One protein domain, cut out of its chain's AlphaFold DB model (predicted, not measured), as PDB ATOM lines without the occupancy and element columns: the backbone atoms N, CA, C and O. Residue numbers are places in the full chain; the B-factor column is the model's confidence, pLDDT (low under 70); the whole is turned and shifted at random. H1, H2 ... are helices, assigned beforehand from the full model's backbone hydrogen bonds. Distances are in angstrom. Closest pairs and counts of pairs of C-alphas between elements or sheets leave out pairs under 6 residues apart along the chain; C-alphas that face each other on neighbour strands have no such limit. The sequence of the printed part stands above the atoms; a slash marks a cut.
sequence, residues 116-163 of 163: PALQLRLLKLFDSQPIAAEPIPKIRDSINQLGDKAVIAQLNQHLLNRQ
ATOM      1  N   PRO A 116     158.443  93.740 137.725       97.94
ATOM      2  CA  PRO A 116     158.043  92.717 136.751       97.94
ATOM      3  C   PRO A 116     156.815  91.897 137.173       97.94
ATOM      4  O   PRO A 116     155.973  91.543 136.345       97.94
ATOM      5  N   ALA A 117     156.683  91.603 138.469       98.31
ATOM      6  CA  ALA A 117     155.548  90.857 139.003       98.31
ATOM      7  C   ALA A 117     154.223  91.626 138.858       98.31
ATOM      8  O   ALA A 117     153.201  91.027 138.509       98.31
ATOM      9  N   LEU A 118     154.229  92.943 139.085       98.56
ATOM     10  CA  LEU A 118     153.060  93.796 138.887       98.56
ATOM     11  C   LEU A 118     152.709  93.912 137.403       98.56
ATOM     12  O   LEU A 118     151.539  93.778 137.046       98.56
ATOM     13  N   GLN A 119     153.711  94.054 136.533       98.56
ATOM     14  CA  GLN A 119     153.510  94.052 135.083       98.56
ATOM     15  C   GLN A 119     152.878  92.738 134.599       98.56
ATOM     16  O   GLN A 119     151.923  92.752 133.822       98.56
ATOM     17  N   LEU A 120     153.319  91.586 135.119       98.44
ATOM     18  CA  LEU A 120     152.696  90.298 134.801       98.44
ATOM     19  C   LEU A 120     151.239  90.232 135.283       98.44
ATOM     20  O   LEU A 120     150.382  89.685 134.589       98.44
ATOM     21  N   ARG A 121     150.932  90.788 136.462       98.44
ATOM     22  CA  ARG A 121     149.548  90.885 136.950       98.44
ATOM     23  C   ARG A 121     148.697  91.788 136.063       98.44
ATOM     24  O   ARG A 121     147.545  91.439 135.823       98.44
ATOM     25  N   LEU A 122     149.242  92.905 135.581       98.44
ATOM     26  CA  LEU A 122     148.572  93.792 134.632       98.44
ATOM     27  C   LEU A 122     148.267  93.065 133.320       98.44
ATOM     28  O   LEU A 122     147.133  93.115 132.861       98.44
ATOM     29  N   LEU A 123     149.234  92.338 132.749       98.12
ATOM     30  CA  LEU A 123     149.044  91.595 131.496       98.12
ATOM     31  C   LEU A 123     147.847  90.640 131.568       98.12
ATOM     32  O   LEU A 123     147.058  90.565 130.628       98.12
ATOM     33  N   LYS A 124     147.686  89.950 132.702       97.19
ATOM     34  CA  LYS A 124     146.584  89.005 132.941       97.19
ATOM     35  C   LYS A 124     145.202  89.662 132.939       97.19
ATOM     36  O   LYS A 124     144.208  88.990 132.685       97.19
ATOM     37  N   LEU A 125     145.111  90.971 133.181       97.00
ATOM     38  CA  LEU A 125     143.841  91.697 133.071       97.00
ATOM     39  C   LEU A 125     143.329  91.759 131.624       97.00
ATOM     40  O   LEU A 125     142.132  91.921 131.412       97.00
ATOM     41  N   PHE A 126     144.209  91.573 130.639       95.56
ATOM     42  CA  PHE A 126     143.888  91.590 129.210       95.56
ATOM     43  C   PHE A 126     143.744  90.173 128.624       95.56
ATOM     44  O   PHE A 126     143.897  89.964 127.419       95.56
ATOM     45  N   ASP A 127     143.458  89.165 129.454       93.06
ATOM     46  CA  ASP A 127     143.384  87.768 129.011       93.06
ATOM     47  C   ASP A 127     142.256  87.486 128.006       93.06
ATOM     48  O   ASP A 127     142.376  86.575 127.187       93.06
ATOM     49  N   SER A 128     141.207  88.311 128.002       91.44
ATOM     50  CA  SER A 128     140.103  88.241 127.037       91.44
ATOM     51  C   SER A 128     140.467  88.733 125.630       91.44
ATOM     52  O   SER A 128     139.704  88.512 124.691       91.44
ATOM     53  N   GLN A 129     141.611  89.400 125.465       91.88
ATOM     54  CA  GLN A 129     142.033  89.994 124.197       91.88
ATOM     55  C   GLN A 129     142.997  89.072 123.431       91.88
ATOM     56  O   GLN A 129     143.658  88.227 124.037       91.88
ATOM     57  N   PRO A 130     143.130  89.206 122.100       93.38
ATOM     58  CA  PRO A 130     144.163  88.496 121.348       93.38
ATOM     59  C   PRO A 130     145.570  88.858 121.841       93.38
ATOM     60  O   PRO A 130     145.848  90.024 122.087       93.38
ATOM     61  N   ILE A 131     146.495  87.892 121.902       92.19
ATOM     62  CA  ILE A 131     147.876  88.107 122.397       92.19
ATOM     63  C   ILE A 131     148.621  89.212 121.622       92.19
ATOM     64  O   ILE A 131     149.496  89.878 122.171       92.19
ATOM     65  N   ALA A 132     148.289  89.402 120.344       92.62
ATOM     66  CA  ALA A 132     148.893  90.425 119.493       92.62
ATOM     67  C   ALA A 132     148.282  91.829 119.670       92.62
ATOM     68  O   ALA A 132     148.793  92.779 119.082       92.62
ATOM     69  N   ALA A 133     147.189  91.968 120.426       93.88
ATOM     70  CA  ALA A 133     146.540  93.249 120.663       93.88
ATOM     71  C   ALA A 133     147.233  94.016 121.798       93.88
ATOM     72  O   ALA A 133     147.602  93.439 122.824       93.88
ATOM     73  N   GLU A 134     147.387  95.329 121.623       92.88
ATOM     74  CA  GLU A 134     147.829  96.213 122.704       92.88
ATOM     75  C   GLU A 134     146.863  96.128 123.902       92.88
ATOM     76  O   GLU A 134     145.650  96.080 123.684       92.88
ATOM     77  N   PRO A 135     147.364  96.130 125.156       95.69
ATOM     78  CA  PRO A 135     148.750  96.410 125.555       95.69
ATOM     79  C   PRO A 135     149.650  95.172 125.768       95.69
ATOM     80  O   PRO A 135     150.743  95.287 126.329       95.69
ATOM     81  N   ILE A 136     149.213  93.967 125.380       96.94
ATOM     82  CA  ILE A 136     149.895  92.710 125.748       96.94
ATOM     83  C   ILE A 136     151.352  92.648 125.248       96.94
ATOM     84  O   ILE A 136     152.225  92.327 126.066       96.94
ATOM     85  N   PRO A 137     151.672  92.955 123.970       97.06
ATOM     86  CA  PRO A 137     153.052  92.938 123.489       97.06
ATOM     87  C   PRO A 137     153.949  93.915 124.250       97.06
ATOM     88  O   PRO A 137     155.040  93.530 124.665       97.06
ATOM     89  N   LYS A 138     153.464  95.137 124.509       97.50
ATOM     90  CA  LYS A 138     154.218  96.175 125.223       97.50
ATOM     91  C   LYS A 138     154.601  95.729 126.636       97.50
ATOM     92  O   LYS A 138     155.764  95.834 127.026       97.50
ATOM     93  N   ILE A 139     153.650  95.156 127.380       97.94
ATOM     94  CA  ILE A 139     153.896  94.654 128.741       97.94
ATOM     95  C   ILE A 139     154.863  93.460 128.720       97.94
ATOM     96  O   ILE A 139     155.799  93.398 129.517       97.94
ATOM     97  N   ARG A 140     154.671  92.515 127.790       97.31
ATOM     98  CA  ARG A 140     155.557  91.351 127.624       97.31
ATOM     99  C   ARG A 140     157.002  91.783 127.369       97.31
ATOM    100  O   ARG A 140     157.924  91.237 127.974       97.31
ATOM    101  N   ASP A 141     157.197  92.734 126.464       97.88
ATOM    102  CA  ASP A 141     158.525  93.185 126.061       97.88
ATOM    103  C   ASP A 141     159.230  93.916 127.212       97.88
ATOM    104  O   ASP A 141     160.409  93.659 127.455       97.88
ATOM    105  N   SER A 142     158.498  94.717 127.991       98.00
ATOM    106  CA  SER A 142     159.009  95.341 129.218       98.00
ATOM    107  C   SER A 142     159.462  94.313 130.269       98.00
ATOM    108  O   SER A 142     160.593  94.376 130.753       98.00
ATOM    109  N   ILE A 143     158.648  93.287 130.560       97.81
ATOM    110  CA  ILE A 143     159.026  92.214 131.503       97.81
ATOM    111  C   ILE A 143     160.315  91.510 131.056       97.81
ATOM    112  O   ILE A 143     161.194  91.233 131.876       97.81
ATOM    113  N   ASN A 144     160.450  91.233 129.756       97.38
ATOM    114  CA  ASN A 144     161.653  90.610 129.204       97.38
ATOM    115  C   ASN A 144     162.890  91.509 129.344       97.38
ATOM    116  O   ASN A 144     163.974  91.001 129.631       97.38
ATOM    117  N   GLN A 145     162.737  92.825 129.172       97.56
ATOM    118  CA  GLN A 145     163.823  93.795 129.339       97.56
ATOM    119  C   GLN A 145     164.297  93.896 130.794       97.56
ATOM    120  O   GLN A 145     165.500  94.000 131.030       97.56
ATOM    121  N   LEU A 146     163.383  93.807 131.766       95.56
ATOM    122  CA  LEU A 146     163.722  93.829 133.194       95.56
ATOM    123  C   LEU A 146     164.495  92.579 133.651       95.56
ATOM    124  O   LEU A 146     165.202  92.620 134.656       95.56
ATOM    125  N   GLY A 147     164.398  91.469 132.913       93.62
ATOM    126  CA  GLY A 147     165.297  90.322 133.068       93.62
ATOM    127  C   GLY A 147     165.048  89.430 134.292       93.62
ATOM    128  O   GLY A 147     165.877  88.561 134.583       93.62
ATOM    129  N   ASP A 148     163.927  89.589 135.003       97.25
ATOM    130  CA  ASP A 148     163.556  88.697 136.110       97.25
ATOM    131  C   ASP A 148     163.190  87.305 135.574       97.25
ATOM    132  O   ASP A 148     162.104  87.068 135.042       97.25
ATOM    133  N   LYS A 149     164.111  86.352 135.740       96.56
ATOM    134  CA  LYS A 149     163.975  84.987 135.213       96.56
ATOM    135  C   LYS A 149     162.748  84.250 135.747       96.56
ATOM    136  O   LYS A 149     162.167  83.452 135.012       96.56
ATOM    137  N   ALA A 150     162.368  84.477 137.005       97.62
ATOM    138  CA  ALA A 150     161.231  83.790 137.606       97.62
ATOM    139  C   ALA A 150     159.917  84.313 137.021       97.62
ATOM    140  O   ALA A 150     159.031  83.523 136.683       97.62
ATOM    141  N   VAL A 151     159.808  85.630 136.843       97.81
ATOM    142  CA  VAL A 151     158.636  86.256 136.222       97.81
ATOM    143  C   VAL A 151     158.566  85.936 134.728       97.81
ATOM    144  O   VAL A 151     157.491  85.594 134.243       97.81
ATOM    145  N   ILE A 152     159.689  85.946 134.006       98.12
ATOM    146  CA  ILE A 152     159.746  85.561 132.585       98.12
ATOM    147  C   ILE A 152     159.291  84.108 132.390       98.12
ATOM    148  O   ILE A 152     158.535  83.814 131.464       98.12
ATOM    149  N   ALA A 153     159.697  83.186 133.270       97.69
ATOM    150  CA  ALA A 153     159.225  81.804 133.213       97.69
ATOM    151  C   ALA A 153     157.697  81.713 133.383       97.69
ATOM    152  O   ALA A 153     157.032  81.023 132.609       97.69
ATOM    153  N   GLN A 154     157.132  82.457 134.342       98.12
ATOM    154  CA  GLN A 154     155.682  82.526 134.548       98.12
ATOM    155  C   GLN A 154     154.951  83.173 133.365       98.12
ATOM    156  O   GLN A 154     153.886  82.699 132.975       98.12
ATOM    157  N   LEU A 155     155.517  84.231 132.782       97.50
ATOM    158  CA  LEU A 155     154.989  84.902 131.595       97.50
ATOM    159  C   LEU A 155     154.914  83.937 130.410       97.50
ATOM    160  O   LEU A 155     153.861  83.805 129.793       97.50
ATOM    161  N   ASN A 156     156.005  83.228 130.120       96.69
ATOM    162  CA  ASN A 156     156.050  82.273 129.016       96.69
ATOM    163  C   ASN A 156     155.050  81.133 129.222       96.69
ATOM    164  O   ASN A 156     154.323  80.787 128.295       96.69
ATOM    165  N   GLN A 157     154.962  80.592 130.440       97.19
ATOM    166  CA  GLN A 157     153.963  79.575 130.771       97.19
ATOM    167  C   GLN A 157     152.533  80.100 130.575       97.19
ATOM    168  O   GLN A 157     151.695  79.404 130.005       97.19
ATOM    169  N   HIS A 158     152.256  81.329 131.017       96.38
ATOM    170  CA  HIS A 158     150.947  81.964 130.859       96.38
ATOM    171  C   HIS A 158     150.565  82.134 129.387       96.38
ATOM    172  O   HIS A 158     149.467  81.757 128.991       96.38
ATOM    173  N   LEU A 159     151.478  82.657 128.563       93.56
ATOM    174  CA  LEU A 159     151.226  82.896 127.141       93.56
ATOM    175  C   LEU A 159     151.080  81.600 126.336       93.56
ATOM    176  O   LEU A 159     150.262  81.560 125.423       93.56
ATOM    177  N   LEU A 160     151.822  80.543 126.680       93.19
ATOM    178  CA  LEU A 160     151.665  79.221 126.062       93.19
ATOM    179  C   LEU A 160     150.269  78.636 126.309       93.19
ATOM    180  O   LEU A 160     149.692  78.049 125.404       93.19
ATOM    181  N   ASN A 161     149.701  78.846 127.499       91.75
ATOM    182  CA  ASN A 161     148.357  78.365 127.839       91.75
ATOM    183  C   ASN A 161     147.222  79.146 127.148       91.75
ATOM    184  O   ASN A 161     146.059  78.771 127.290       91.75
ATOM    185  N   ARG A 162     147.537  80.249 126.453       86.62
ATOM    186  CA  ARG A 162     146.574  81.093 125.722       86.62
ATOM    187  C   ARG A 162     146.563  80.837 124.208       86.62
ATOM    188  O   ARG A 162     145.768  81.477 123.518       86.62
ATOM    189  N   GLN A 163     147.459  79.988 123.702       69.56
ATOM    190  CA  GLN A 163     147.525  79.567 122.294       69.56
ATOM    191  C   GLN A 163     146.562  78.412 122.026       69.56
ATOM    192  O   GLN A 163     145.977  78.408 120.921       69.56
TER     193      GLN A 163
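Overview. This is residues 116 to 163 of the 163 residues of an uncharacterized protein of Moraxellaceae bacterium (UniProt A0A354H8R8). Three short helices stand nearly side by side in a small bundle, their centres at the corners of a triangle, with H1 and H3 running one way and H2 the other. H1 and H2 are the closer pair, joined by a long loop that swings round beyond one end of them, while H2 turns tightly into H3 at the other end, and H3 meets both with residues 151 to 155 alone. The printed part has 48 residues with three named helices in the order H1, H2, H3 and no named strand, and its class is all helix. The whole is compact, with a radius of gyration of the C-alphas of 9.6 A and a rounded outline of 25 by 18 by 15 A.

Along the chain. The printed part begins with H1, residues 116 to 124, whose first C-alpha, that of Pro 116, is at (158.043, 92.717, 136.751); the helix measures 12.6 A from first to last C-alpha. Residues 125 to 135 form the link to H2. H2 has residues 136 to 146 and measures 15.7 A, from C-alpha 136 at (149.895, 92.710, 125.748) to C-alpha 146. After residues 147 and 148 comes H3, the longest helix, with residues 149 to 160 and 16.4 A, ending with C-alpha 160 at (151.665, 79.221, 126.062). Residues 161 to 163 follow it.

Arrangement. H1 and H2 form a helical hairpin and touch, with 11 pairs of C-alphas within 8 A. Their closest C-alphas, those of Pro 116 and Ile 143, are 5.4 A apart. The two helices run opposite ways at a shallow tilt of 12 degrees, with 9.5 A between centres. H2 and H3 form a second helical hairpin and run opposite ways at a shallow tilt of 22 degrees. H3 touches H2 with residues 151 to 155 alone, and their closest C-alphas, those of Asn 144 and Ile 152, are 6.4 A apart. H3 also touches H1 with residues 151 to 155 alone, and there the closest C-alphas, those of Ala 117 and Val 151, are 6.2 A apart. H1 and H3 run the same way at a shallow tilt of 12 degrees; of the 3 pairs of helices that touch, 3 are at a shallow tilt, a mostly aligned packing in which the helices run nearly along one line. In H1, H2 and H3 every O i to N i+4 pair is within hydrogen-bond range.

Size, cuts and confidence. The two C-alphas farthest apart, those of Ser 128 in the H1 to H2 link and Gly 147 in the H2 to H3 link, are 26.0 A apart. The printed part has no cut and ends at residue 163, the chain's last residue. The link from H1 to H2, of 11 residues, is long, and the link from H2 to H3, of 2 residues, is tight. The mean pLDDT of the printed part is 95.5, and residue 163 is the one residue under 70.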